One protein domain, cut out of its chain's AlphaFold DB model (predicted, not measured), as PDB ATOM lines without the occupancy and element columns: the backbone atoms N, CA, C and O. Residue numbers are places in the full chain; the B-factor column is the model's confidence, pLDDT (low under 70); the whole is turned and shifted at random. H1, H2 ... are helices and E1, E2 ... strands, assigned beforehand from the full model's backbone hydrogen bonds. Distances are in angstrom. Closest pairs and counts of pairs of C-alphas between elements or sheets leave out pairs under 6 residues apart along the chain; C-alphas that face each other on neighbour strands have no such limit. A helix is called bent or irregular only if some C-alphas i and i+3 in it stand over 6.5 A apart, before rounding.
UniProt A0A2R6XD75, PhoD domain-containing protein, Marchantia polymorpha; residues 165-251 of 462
ATOM      1  N   HIS A 165      81.164  68.489 118.163       91.56
ATOM      2  CA  HIS A 165      81.096  67.353 119.089       91.56
ATOM      3  C   HIS A 165      80.680  66.022 118.436       91.56
ATOM      4  O   HIS A 165      81.024  64.971 118.972       91.56
ATOM      5  N   ILE A 166      80.014  66.036 117.274       91.69
ATOM      6  CA  ILE A 166      79.580  64.810 116.586       91.69
ATOM      7  C   ILE A 166      80.768  64.047 115.984       91.69
ATOM      8  O   ILE A 166      80.780  62.816 116.007       91.69
ATOM      9  N   ARG A 167      81.776  64.752 115.441       91.81
ATOM     10  CA  ARG A 167      82.900  64.133 114.701       91.81
ATOM     11  C   ARG A 167      84.294  64.513 115.188       91.81
ATOM     12  O   ARG A 167      85.263  64.001 114.634       91.81
ATOM     13  N   ARG A 168      84.433  65.334 116.236       92.69
ATOM     14  CA  ARG A 168      85.742  65.795 116.739       92.69
ATOM     15  C   ARG A 168      86.693  64.639 117.048       92.69
ATOM     16  O   ARG A 168      87.740  64.539 116.418       92.69
ATOM     17  N   THR A 169      86.303  63.729 117.942       91.19
ATOM     18  CA  THR A 169      87.149  62.593 118.346       91.19
ATOM     19  C   THR A 169      87.466  61.659 117.179       91.19
ATOM     20  O   THR A 169      88.599  61.200 117.048       91.19
ATOM     21  N   TYR A 170      86.488  61.405 116.304       91.38
ATOM     22  CA  TYR A 170      86.702  60.626 115.085       91.38
ATOM     23  C   TYR A 170      87.774  61.277 114.201       91.38
ATOM     24  O   TYR A 170      88.753  60.630 113.831       91.38
ATOM     25  N   CYS A 171      87.651  62.575 113.924       92.94
ATOM     26  CA  CYS A 171      88.607  63.273 113.078       92.94
ATOM     27  C   CYS A 171      89.990  63.415 113.712       92.94
ATOM     28  O   CYS A 171      90.985  63.252 113.011       92.94
ATOM     29  N   GLU A 172      90.089  63.623 115.024       93.81
ATOM     30  CA  GLU A 172      91.373  63.602 115.733       93.81
ATOM     31  C   GLU A 172      92.081  62.250 115.546       93.81
ATOM     32  O   GLU A 172      93.279  62.208 115.252       93.81
ATOM     33  N   GLN A 173      91.343  61.138 115.632       91.62
ATOM     34  CA  GLN A 173      91.885  59.796 115.401       91.62
ATOM     35  C   GLN A 173      92.294  59.588 113.940       91.62
ATOM     36  O   GLN A 173      93.405  59.121 113.683       91.62
ATOM     37  N   VAL A 174      91.452  59.981 112.982       91.56
ATOM     38  CA  VAL A 174      91.771  59.940 111.542       91.56
ATOM     39  C   VAL A 174      93.064  60.706 111.247       91.56
ATOM     40  O   VAL A 174      93.962  60.187 110.578       91.56
ATOM     41  N   LEU A 175      93.206  61.923 111.776       93.94
ATOM     42  CA  LEU A 175      94.363  62.777 111.512       93.94
ATOM     43  C   LEU A 175      95.654  62.269 112.160       93.94
ATOM     44  O   LEU A 175      96.715  62.363 111.532       93.94
ATOM     45  N   SER A 176      95.571  61.708 113.365       93.31
ATOM     46  CA  SER A 176      96.736  61.242 114.127       93.31
ATOM     47  C   SER A 176      97.190  59.821 113.780       93.31
ATOM     48  O   SER A 176      98.391  59.559 113.807       93.31
ATOM     49  N   SER A 177      96.265  58.925 113.420       90.50
ATOM     50  CA  SER A 177      96.543  57.483 113.318       90.50
ATOM     51  C   SER A 177      96.349  56.889 111.920       90.50
ATOM     52  O   SER A 177      96.901  55.825 111.645       90.50
ATOM     53  N   TYR A 178      95.615  57.553 111.016       89.19
ATOM     54  CA  TYR A 178      95.238  56.978 109.716       89.19
ATOM     55  C   TYR A 178      95.615  57.904 108.536       89.19
ATOM     56  O   TYR A 178      94.773  58.621 107.988       89.19
ATOM     57  N   PRO A 179      96.893  57.915 108.099       87.94
ATOM     58  CA  PRO A 179      97.386  58.832 107.062       87.94
ATOM     59  C   PRO A 179      96.777  58.613 105.669       87.94
ATOM     60  O   PRO A 179      96.768  59.543 104.866       87.94
ATOM     61  N   HIS A 180      96.244  57.421 105.390       88.69
ATOM     62  CA  HIS A 180      95.624  57.066 104.106       88.69
ATOM     63  C   HIS A 180      94.097  56.942 104.177       88.69
ATOM     64  O   HIS A 180      93.482  56.432 103.248       88.69
ATOM     65  N   HIS A 181      93.478  57.387 105.274       88.44
ATOM     66  CA  HIS A 181      92.028  57.333 105.421       88.44
ATOM     67  C   HIS A 181      91.347  58.247 104.383       88.44
ATOM     68  O   HIS A 181      91.742  59.412 104.260       88.44
ATOM     69  N   PRO A 182      90.298  57.803 103.672       86.38
ATOM     70  CA  PRO A 182      89.710  58.592 102.586       86.38
ATOM     71  C   PRO A 182      89.032  59.880 103.068       86.38
ATOM     72  O   PRO A 182      89.091  60.902 102.392       86.38
ATOM     73  N   ARG A 183      88.481  59.884 104.288       89.25
ATOM     74  CA  ARG A 183      87.945  61.092 104.951       89.25
ATOM     75  C   ARG A 183      89.013  62.028 105.548       89.25
ATOM     76  O   ARG A 183      88.658  63.006 106.198       89.25
ATOM     77  N   ARG A 184      90.319  61.767 105.379       92.50
ATOM     78  CA  ARG A 184      91.381  62.563 106.030       92.50
ATOM     79  C   ARG A 184      91.343  64.041 105.639       92.50
ATOM     80  O   ARG A 184      91.486  64.892 106.513       92.50
ATOM     81  N   ALA A 185      91.154  64.341 104.354       94.19
ATOM     82  CA  ALA A 185      91.098  65.717 103.863       94.19
ATOM     83  C   ALA A 185      89.891  66.473 104.444       94.19
ATOM     84  O   ALA A 185      90.057  67.561 104.995       94.19
ATOM     85  N   TRP A 186      88.719  65.833 104.444       94.06
ATOM     86  CA  TRP A 186      87.522  66.339 105.113       94.06
ATOM     87  C   TRP A 186      87.742  66.558 106.616       94.06
ATOM     88  O   TRP A 186      87.458  67.637 107.117       94.06
ATOM     89  N   CYS A 187      88.330  65.597 107.337       94.62
ATOM     90  CA  CYS A 187      88.605  65.744 108.769       94.62
ATOM     91  C   CYS A 187      89.607  66.860 109.086       94.62
ATOM     92  O   CYS A 187      89.498  67.513 110.125       94.62
ATOM     93  N   ASN A 188      90.573  67.095 108.197       96.56
ATOM     94  CA  ASN A 188      91.491  68.217 108.329       96.56
ATOM     95  C   ASN A 188      90.753  69.551 108.168       96.56
ATOM     96  O   ASN A 188      90.968  70.455 108.967       96.56
ATOM     97  N   ASP A 189      89.859  69.675 107.186       96.38
ATOM     98  CA  ASP A 189      89.029  70.874 107.040       96.38
ATOM     99  C   ASP A 189      88.063  71.056 108.220       96.38
ATOM    100  O   ASP A 189      87.982  72.140 108.796       96.38
ATOM    101  N   PHE A 190      87.436  69.967 108.662       95.69
ATOM    102  CA  PHE A 190      86.520  69.939 109.796       95.69
ATOM    103  C   PHE A 190      87.145  70.522 111.070       95.69
ATOM    104  O   PHE A 190      86.519  71.351 111.730       95.69
ATOM    105  N   LEU A 191      88.387  70.137 111.397       96.38
ATOM    106  CA  LEU A 191      89.078  70.566 112.622       96.38
ATOM    107  C   LEU A 191      89.982  71.794 112.456       96.38
ATOM    108  O   LEU A 191      90.224  72.505 113.433       96.38
ATOM    109  N   HIS A 192      90.527  72.025 111.261       95.44
ATOM    110  CA  HIS A 192      91.595  73.008 111.040       95.44
ATOM    111  C   HIS A 192      91.397  73.895 109.801       95.44
ATOM    112  O   HIS A 192      92.146  74.851 109.623       95.44
ATOM    113  N   GLY A 193      90.417  73.607 108.945       91.94
ATOM    114  CA  GLY A 193      90.113  74.394 107.749       91.94
ATOM    115  C   GLY A 193      89.085  75.496 107.991       91.94
ATOM    116  O   GLY A 193      89.170  76.232 108.979       91.94
ATOM    117  N   GLY A 194      88.133  75.625 107.066       85.31
ATOM    118  CA  GLY A 194      87.202  76.759 107.009       85.31
ATOM    119  C   GLY A 194      87.874  78.085 106.616       85.31
ATOM    120  O   GLY A 194      89.099  78.182 106.532       85.31
ATOM    121  N   GLU A 195      87.076  79.133 106.389       79.75
ATOM    122  CA  GLU A 195      87.574  80.434 105.899       79.75
ATOM    123  C   GLU A 195      88.600  81.084 106.841       79.75
ATOM    124  O   GLU A 195      89.528  81.762 106.401       79.75
ATOM    125  N   LEU A 196      88.461  80.838 108.148       81.31
ATOM    126  CA  LEU A 196      89.325  81.399 109.188       81.31
ATOM    127  C   LEU A 196      90.485  80.474 109.595       81.31
ATOM    128  O   LEU A 196      91.255  80.846 110.484       81.31
ATOM    129  N   GLY A 197      90.602  79.276 109.008       85.31
ATOM    130  CA  GLY A 197      91.631  78.290 109.371       85.31
ATOM    131  C   GLY A 197      91.522  77.783 110.817       85.31
ATOM    132  O   GLY A 197      92.535  77.518 111.464       85.31
ATOM    133  N   LYS A 198      90.301  77.729 111.363       86.62
ATOM    134  CA  LYS A 198      90.007  77.312 112.751       86.62
ATOM    135  C   LYS A 198      89.124  76.063 112.832       86.62
ATOM    136  O   LYS A 198      88.637  75.737 113.912       86.62
ATOM    137  N   GLY A 199      88.938  75.384 111.707       93.00
ATOM    138  CA  GLY A 199      87.977  74.303 111.549       93.00
ATOM    139  C   GLY A 199      86.672  74.799 110.946       93.00
ATOM    140  O   GLY A 199      86.201  75.894 111.252       93.00
ATOM    141  N   SER A 200      86.102  73.983 110.068       93.88
ATOM    142  CA  SER A 200      84.822  74.266 109.431       93.88
ATOM    143  C   SER A 200      83.623  73.756 110.223       93.88
ATOM    144  O   SER A 200      82.502  74.043 109.823       93.88
ATOM    145  N   CYS A 201      83.810  72.931 111.258       94.50
ATOM    146  CA  CYS A 201      82.704  72.357 112.026       94.50
ATOM    147  C   CYS A 201      81.889  73.424 112.768       94.50
ATOM    148  O   CYS A 201      82.420  74.463 113.170       94.50
ATOM    149  N   CYS A 202      80.600  73.168 112.986       93.62
ATOM    150  CA  CYS A 202      79.762  74.124 113.695       93.62
ATOM    151  C   CYS A 202      80.002  74.055 115.214       93.62
ATOM    152  O   CYS A 202      79.735  73.046 115.867       93.62
ATOM    153  N   ILE A 203      80.506  75.154 115.785       92.25
ATOM    154  CA  ILE A 203      80.841  75.276 117.219       92.25
ATOM    155  C   ILE A 203      79.677  75.779 118.086       92.25
ATOM    156  O   ILE A 203      79.794  75.811 119.311       92.25
ATOM    157  N   LYS A 204      78.583  76.242 117.467       92.25
ATOM    158  CA  LYS A 204      77.512  76.982 118.154       92.25
ATOM    159  C   LYS A 204      76.867  76.138 119.254       92.25
ATOM    160  O   LYS A 204      76.710  76.622 120.373       92.25
ATOM    161  N   ASP A 205      76.595  74.866 118.971       94.88
ATOM    162  CA  ASP A 205      76.031  73.927 119.944       94.88
ATOM    163  C   ASP A 205      76.975  73.705 121.131       94.88
ATOM    164  O   ASP A 205      76.537  73.799 122.276       94.88
ATOM    165  N   ASP A 206      78.272  73.488 120.879       94.19
ATOM    166  CA  ASP A 206      79.288  73.290 121.924       94.19
ATOM    167  C   ASP A 206      79.368  74.517 122.856       94.19
ATOM    168  O   ASP A 206      79.493  74.380 124.073       94.19
ATOM    169  N   HIS A 207      79.299  75.727 122.296       93.75
ATOM    170  CA  HIS A 207      79.461  76.973 123.051       93.75
ATOM    171  C   HIS A 207      78.182  77.405 123.775       93.75
ATOM    172  O   HIS A 207      78.244  77.866 124.919       93.75
ATOM    173  N   ILE A 208      77.026  77.284 123.122       95.31
ATOM    174  CA  ILE A 208      75.755  77.813 123.617       95.31
ATOM    175  C   ILE A 208      74.944  76.693 124.263       95.31
ATOM    176  O   ILE A 208      74.808  76.693 125.486       95.31
ATOM    177  N   TYR A 209      74.457  75.725 123.484       94.94
ATOM    178  CA  TYR A 209      73.499  74.724 123.968       94.94
ATOM    179  C   TYR A 209      74.110  73.742 124.982       94.94
ATOM    180  O   TYR A 209      73.568  73.540 126.065       94.94
ATOM    181  N   TYR A 210      75.278  73.175 124.686       95.19
ATOM    182  CA  TYR A 210      76.002  72.274 125.590       95.19
ATOM    183  C   TYR A 210      76.997  72.999 126.507       95.19
ATOM    184  O   TYR A 210      77.509  72.406 127.456       95.19
ATOM    185  N   GLY A 211      77.241  74.288 126.257       95.50
ATOM    186  CA  GLY A 211      78.124  75.137 127.049       95.50
ATOM    187  C   GLY A 211      77.350  76.064 127.983       95.50
ATOM    188  O   GLY A 211      77.089  75.742 129.143       95.50
ATOM    189  N   TRP A 212      77.006  77.253 127.489       96.50
ATOM    190  CA  TRP A 212      76.371  78.314 128.273       96.50
ATOM    191  C   TRP A 212      75.052  77.880 128.936       96.50
ATOM    192  O   TRP A 212      74.850  78.162 130.119       96.50
ATOM    193  N   CYS A 213      74.182  77.167 128.220       95.88
ATOM    194  CA  CYS A 213      72.868  76.735 128.711       95.88
ATOM    195  C   CYS A 213      72.951  75.709 129.850       95.88
ATOM    196  O   CYS A 213      72.082  75.684 130.721       95.88
ATOM    197  N   MET A 214      74.020  74.909 129.894       94.50
ATOM    198  CA  MET A 214      74.222  73.873 130.915       94.50
ATOM    199  C   MET A 214      74.670  74.434 132.272       94.50
ATOM    200  O   MET A 214      74.683  73.716 133.273       94.50
ATOM    201  N   GLN A 215      75.028  75.718 132.345       95.19
ATOM    202  CA  GLN A 215      75.405  76.356 133.604       95.19
ATOM    203  C   GLN A 215      74.156  76.773 134.389       95.19
ATOM    204  O   GLN A 215      73.377  77.617 133.948       95.19
ATOM    205  N   GLU A 216      74.002  76.253 135.608       93.88
ATOM    206  CA  GLU A 216      72.833  76.521 136.464       93.88
ATOM    207  C   GLU A 216      72.594  78.023 136.708       93.88
ATOM    208  O   GLU A 216      71.458  78.494 136.752       93.88
ATOM    209  N   SER A 217      73.676  78.802 136.805       94.12
ATOM    210  CA  SER A 217      73.635  80.258 136.973       94.12
ATOM    211  C   SER A 217      72.991  80.993 135.791       94.12
ATOM    212  O   SER A 217      72.498  82.111 135.964       94.12
ATOM    213  N   ASN A 218      72.956  80.384 134.601       95.31
ATOM    214  CA  ASN A 218      72.430  80.996 133.386       95.31
ATOM    215  C   ASN A 218      70.926  80.760 133.190       95.31
ATOM    216  O   ASN A 218      70.293  81.555 132.500       95.31
ATOM    217  N   LYS A 219      70.312  79.781 133.875       92.94
ATOM    218  CA  LYS A 219      68.869  79.466 133.759       92.94
ATOM    219  C   LYS A 219      67.927  80.634 134.053       92.94
ATOM    220  O   LYS A 219      66.796  80.662 133.581       92.94
ATOM    221  N   LYS A 220      68.384  81.606 134.848       93.50
ATOM    222  CA  LYS A 220      67.614  82.804 135.223       93.50
ATOM    223  C   LYS A 220      67.963  84.042 134.388       93.50
ATOM    224  O   LYS A 220      67.392  85.104 134.631       93.50
ATOM    225  N   LYS A 221      68.910  83.949 133.448       94.94
ATOM    226  CA  LYS A 221      69.311  85.081 132.601       94.94
ATOM    227  C   LYS A 221      68.261  85.345 131.521       94.94
ATOM    228  O   LYS A 221      67.598  84.430 131.044       94.94
ATOM    229  N   SER A 222      68.141  86.607 131.112       94.12
ATOM    230  CA  SER A 222      67.118  87.071 130.162       94.12
ATOM    231  C   SER A 222      67.160  86.354 128.810       94.12
ATOM    232  O   SER A 222      66.109  86.096 128.237       94.12
ATOM    233  N   LEU A 223      68.353  85.994 128.328       94.75
ATOM    234  CA  LEU A 223      68.550  85.326 127.037       94.75
ATOM    235  C   LEU A 223      68.321  83.806 127.072       94.75
ATOM    236  O   LEU A 223      68.396  83.164 126.032       94.75
ATOM    237  N   TYR A 224      68.043  83.212 128.238       95.38
ATOM    238  CA  TYR A 224      67.965  81.754 128.357       95.38
ATOM    239  C   TYR A 224      66.880  81.141 127.467       95.38
ATOM    240  O   TYR A 224      67.129  80.143 126.802       95.38
ATOM    241  N   LYS A 225      65.693  81.753 127.398       95.19
ATOM    242  CA  LYS A 225      64.600  81.241 126.554       95.19
ATOM    243  C   LYS A 225      64.965  81.221 125.070       95.19
ATOM    244  O   LYS A 225      64.630  80.278 124.372       95.19
ATOM    245  N   GLU A 226      65.666  82.248 124.613       94.75
ATOM    246  CA  GLU A 226      66.071  82.389 123.216       94.75
ATOM    247  C   GLU A 226      67.239  81.473 122.834       94.75
ATOM    248  O   GLU A 226      67.321  81.021 121.697       94.75
ATOM    249  N   ALA A 227      68.134  81.171 123.771       94.94
ATOM    250  CA  ALA A 227      69.333  80.387 123.491       94.94
ATOM    251  C   ALA A 227      69.211  78.895 123.826       94.94
ATOM    252  O   ALA A 227      69.943  78.086 123.263       94.94
ATOM    253  N   CYS A 228      68.330  78.536 124.765       95.38
ATOM    254  CA  CYS A 228      68.375  77.236 125.441       95.38
ATOM    255  C   CYS A 228      67.044  76.489 125.492       95.38
ATOM    256  O   CYS A 228      67.058  75.296 125.770       95.38
ATOM    257  N   ASP A 229      65.901  77.158 125.304       95.44
ATOM    258  CA  ASP A 229      64.586  76.513 125.405       95.44
ATOM    259  C   ASP A 229      63.993  76.293 124.006       95.44
ATOM    260  O   ASP A 229      63.344  77.208 123.492       95.44
ATOM    261  N   PRO A 230      64.160  75.106 123.388       94.88
ATOM    262  CA  PRO A 230      63.643  74.823 122.044       94.88
ATOM    263  C   PRO A 230      62.110  74.883 121.952       94.88
ATOM    264  O   PRO A 230      61.560  74.851 120.853       94.88
ATOM    265  N   ARG A 231      61.408  75.002 123.088       94.31
ATOM    266  CA  ARG A 231      59.949  75.184 123.152       94.31
ATOM    267  C   ARG A 231      59.521  76.647 123.112       94.31
ATOM    268  O   ARG A 231      58.334  76.960 123.082       94.31
ATOM    269  N   SER A 232      60.466  77.575 123.215       94.12
ATOM    270  CA  SER A 232      60.153  78.994 123.201       94.12
ATOM    271  C   SER A 232      60.012  79.500 121.770       94.12
ATOM    272  O   SER A 232      60.908  79.307 120.962       94.12
ATOM    273  N   HIS A 233      58.978  80.300 121.500       91.38
ATOM    274  CA  HIS A 233      58.887  81.117 120.276       91.38
ATOM    275  C   HIS A 233      60.041  82.124 120.111       91.38
ATOM    276  O   HIS A 233      60.178  82.760 119.074       91.38
ATOM    277  N   GLN A 234      60.847  82.331 121.158       93.31
ATOM    278  CA  GLN A 234      62.054  83.156 121.089       93.31
ATOM    279  C   GLN A 234      63.276  82.342 120.651       93.31
ATOM    280  O   GLN A 234      64.330  82.921 120.427       93.31
ATOM    281  N   PHE A 235      63.199  81.013 120.573       95.38
ATOM    282  CA  PHE A 235      64.374  80.176 120.363       95.38
ATOM    283  C   PHE A 235      65.050  80.455 119.015       95.38
ATOM    284  O   PHE A 235      64.455  80.326 117.942       95.38
ATOM    285  N   GLY A 236      66.317  80.862 119.067       92.56
ATOM    286  CA  GLY A 236      67.116  81.218 117.900       92.56
ATOM    287  C   GLY A 236      66.554  82.376 117.073       92.56
ATOM    288  O   GLY A 236      66.815  82.411 115.869       92.56
ATOM    289  N   THR A 237      65.763  83.288 117.653       90.69
ATOM    290  CA  THR A 237      65.253  84.459 116.914       90.69
ATOM    291  C   THR A 237      66.345  85.476 116.601       90.69
ATOM    292  O   THR A 237      66.321  86.097 115.540       90.69
ATOM    293  N   ARG A 238      67.341  85.616 117.480       88.69
ATOM    294  CA  ARG A 238      68.540  86.429 117.261       88.69
ATOM    295  C   ARG A 238      69.776  85.569 117.081       88.69
ATOM    296  O   ARG A 238      69.805  84.392 117.439       88.69
ATOM    297  N   SER A 239      70.801  86.202 116.524       88.06
ATOM    298  CA  SER A 239      72.150  85.655 116.423       88.06
ATOM    299  C   SER A 239      72.883  85.937 117.723       88.06
ATOM    300  O   SER A 239      73.207  87.087 118.018       88.06
ATOM    301  N   LEU A 240      73.114  84.905 118.520       91.12
ATOM    302  CA  LEU A 240      73.794  84.993 119.801       91.12
ATOM    303  C   LEU A 240      75.143  84.284 119.724       91.12
ATOM    304  O   LEU A 240      75.289  83.265 119.051       91.12
ATOM    305  N   ILE A 241      76.119  84.824 120.446       90.62
ATOM    306  CA  ILE A 241      77.453  84.248 120.616       90.62
ATOM    307  C   ILE A 241      77.875  84.328 122.080       90.62
ATOM    308  O   ILE A 241      77.388  85.166 122.843       90.62
ATOM    309  N   VAL A 242      78.813  83.470 122.468       90.38
ATOM    310  CA  VAL A 242      79.512  83.587 123.750       90.38
ATOM    311  C   VAL A 242      80.773  84.420 123.534       90.38
ATOM    312  O   VAL A 242      81.646  84.027 122.761       90.38
ATOM    313  N   ASP A 243      80.859  85.575 124.195       88.25
ATOM    314  CA  ASP A 243      82.012  86.471 124.107       88.25
ATOM    315  C   ASP A 243      83.255  85.898 124.819       88.25
ATOM    316  O   ASP A 243      83.207  84.896 125.537       88.25
ATOM    317  N   SER A 244      84.399  86.571 124.673       86.19
ATOM    318  CA  SER A 244      85.660  86.169 125.318       86.19
ATOM    319  C   SER A 244      85.626  86.188 126.854       86.19
ATOM    320  O   SER A 244      86.532  85.654 127.493       86.19
ATOM    321  N   LYS A 245      84.595  86.790 127.459       88.56
ATOM    322  CA  LYS A 245      84.357  86.830 128.908       88.56
ATOM    323  C   LYS A 245      83.339  85.773 129.359       88.56
ATOM    324  O   LYS A 245      83.008  85.733 130.543       88.56
ATOM    325  N   GLY A 246      82.840  84.933 128.449       88.06
ATOM    326  CA  GLY A 246      81.852  83.895 128.737       88.06
ATOM    327  C   GLY A 246      80.409  84.402 128.839       88.06
ATOM    328  O   GLY A 246      79.541  83.678 129.334       88.06
ATOM    329  N   ASN A 247      80.123  85.633 128.412       90.81
ATOM    330  CA  ASN A 247      78.767  86.175 128.395       90.81
ATOM    331  C   ASN A 247      78.088  85.880 127.062       90.81
ATOM    332  O   ASN A 247      78.699  85.999 126.007       90.81
ATOM    333  N   LEU A 248      76.798  85.551 127.122       93.75
ATOM    334  CA  LEU A 248      75.975  85.439 125.930       93.75
ATOM    335  C   LEU A 248      75.535  86.840 125.503       93.75
ATOM    336  O   LEU A 248      74.927  87.565 126.296       93.75
ATOM    337  N   VAL A 249      75.870  87.209 124.275       91.69
ATOM    338  CA  VAL A 249      75.603  88.523 123.687       91.69
ATOM    339  C   VAL A 249      75.053  88.354 122.279       91.69
ATOM    340  O   VAL A 249      75.206  87.301 121.663       91.69
ATOM    341  N   GLU A 250      74.393  89.388 121.774       89.50
ATOM    342  CA  GLU A 250      73.995  89.444 120.370       89.50
ATOM    343  C   GLU A 250      75.231  89.689 119.502       89.50
ATOM    344  O   GLU A 250      76.050  90.551 119.824       89.50
ATOM    345  N   ALA A 251      75.383  88.908 118.435       81.62
ATOM    346  CA  ALA A 251      76.514  89.020 117.526       81.62
ATOM    347  C   ALA A 251      76.472  90.370 116.799       81.62
ATOM    348  O   ALA A 251      75.451  90.724 116.202       81.62
TER     349      ALA A 251
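This is residues 165 to 251 of the 462 residues of the protein "PhoD domain-containing protein" of Marchantia polymorpha (UniProt A0A2R6XD75). The model has two small lobes at the ends of an elongated, loose shape: helices H1 and H2 pack together at a steep angle in one lobe, and short helices H3 and H4 with a tiny two-stranded hairpin, E1 and E2, make up the other. Residues 193 to 203 link the lobes, and the first residue of H1, His 165, comes near H3. The printed part has 87 residues, with four named helices and two named strands in the order H1 H2 H3 H4 E1 E2; the sheet, E1 - E2, is antiparallel. The class is mostly helix, though under half of the residues are in named elements. The radius of gyration of the C-alphas is 16.1 A, and the spans are 49 by 25 by 23 A.

H1, residues 165 to 177, touches H2, residues 184 to 192, at a steep tilt of 59 degrees, opposite ways; the closest C-alphas are those of Cys 171 and Cys 187, 5.0 A apart. H1 is close to but not clearly touching H3, residues 204 to 209, with the closest C-alphas, of His 165 and Asp 206, 6.8 A apart. H2 and H3 are apart. H3 touches H4, residues 224 to 228, the closest C-alphas being those of Tyr 209 and Cys 228, 5.9 A apart. The closest C-alphas of H3 and E1, residues 240 to 242, are those of His 207 and Val 242, 6.7 A apart. E1 and E2, residues 248 to 250, form an antiparallel hairpin with 140 degrees between their directions; N 241 and O 249, and N 249 and O 241, are within hydrogen-bond range, each at 2.9 A. H1 and H2 are both apart from H4, E1 and E2. Every O i to N i+4 pair is within hydrogen-bond range in H2, H3 and H4; in H1 it is 7 of 9.

H1 begins at C-alpha 165, (81.096, 67.353, 119.089), and is 19.2 A long; it is irregular, with C-alphas 166 and 169 8.1 A apart. H2 is 11.6 A long and H3 7.4 A; H3 is neither bent nor irregular, but only just: C-alphas 206 and 209 are 6.3 A apart. H4 is 5.4 A long, and E1 and E2 are 7.1 A each. E2 ends at C-alpha 250, (73.995, 89.444, 120.370).

The C-alphas farthest apart, those of His 180 and Lys 220, are 49.1 A apart. The printed part has no cut. The links H2 to H3, H3 to H4 and H4 to E1 are long, H1 to H2 is short and E1 to E2 is tight. The mean pLDDT of the printed part is 92.2, and no printed residue is under 70.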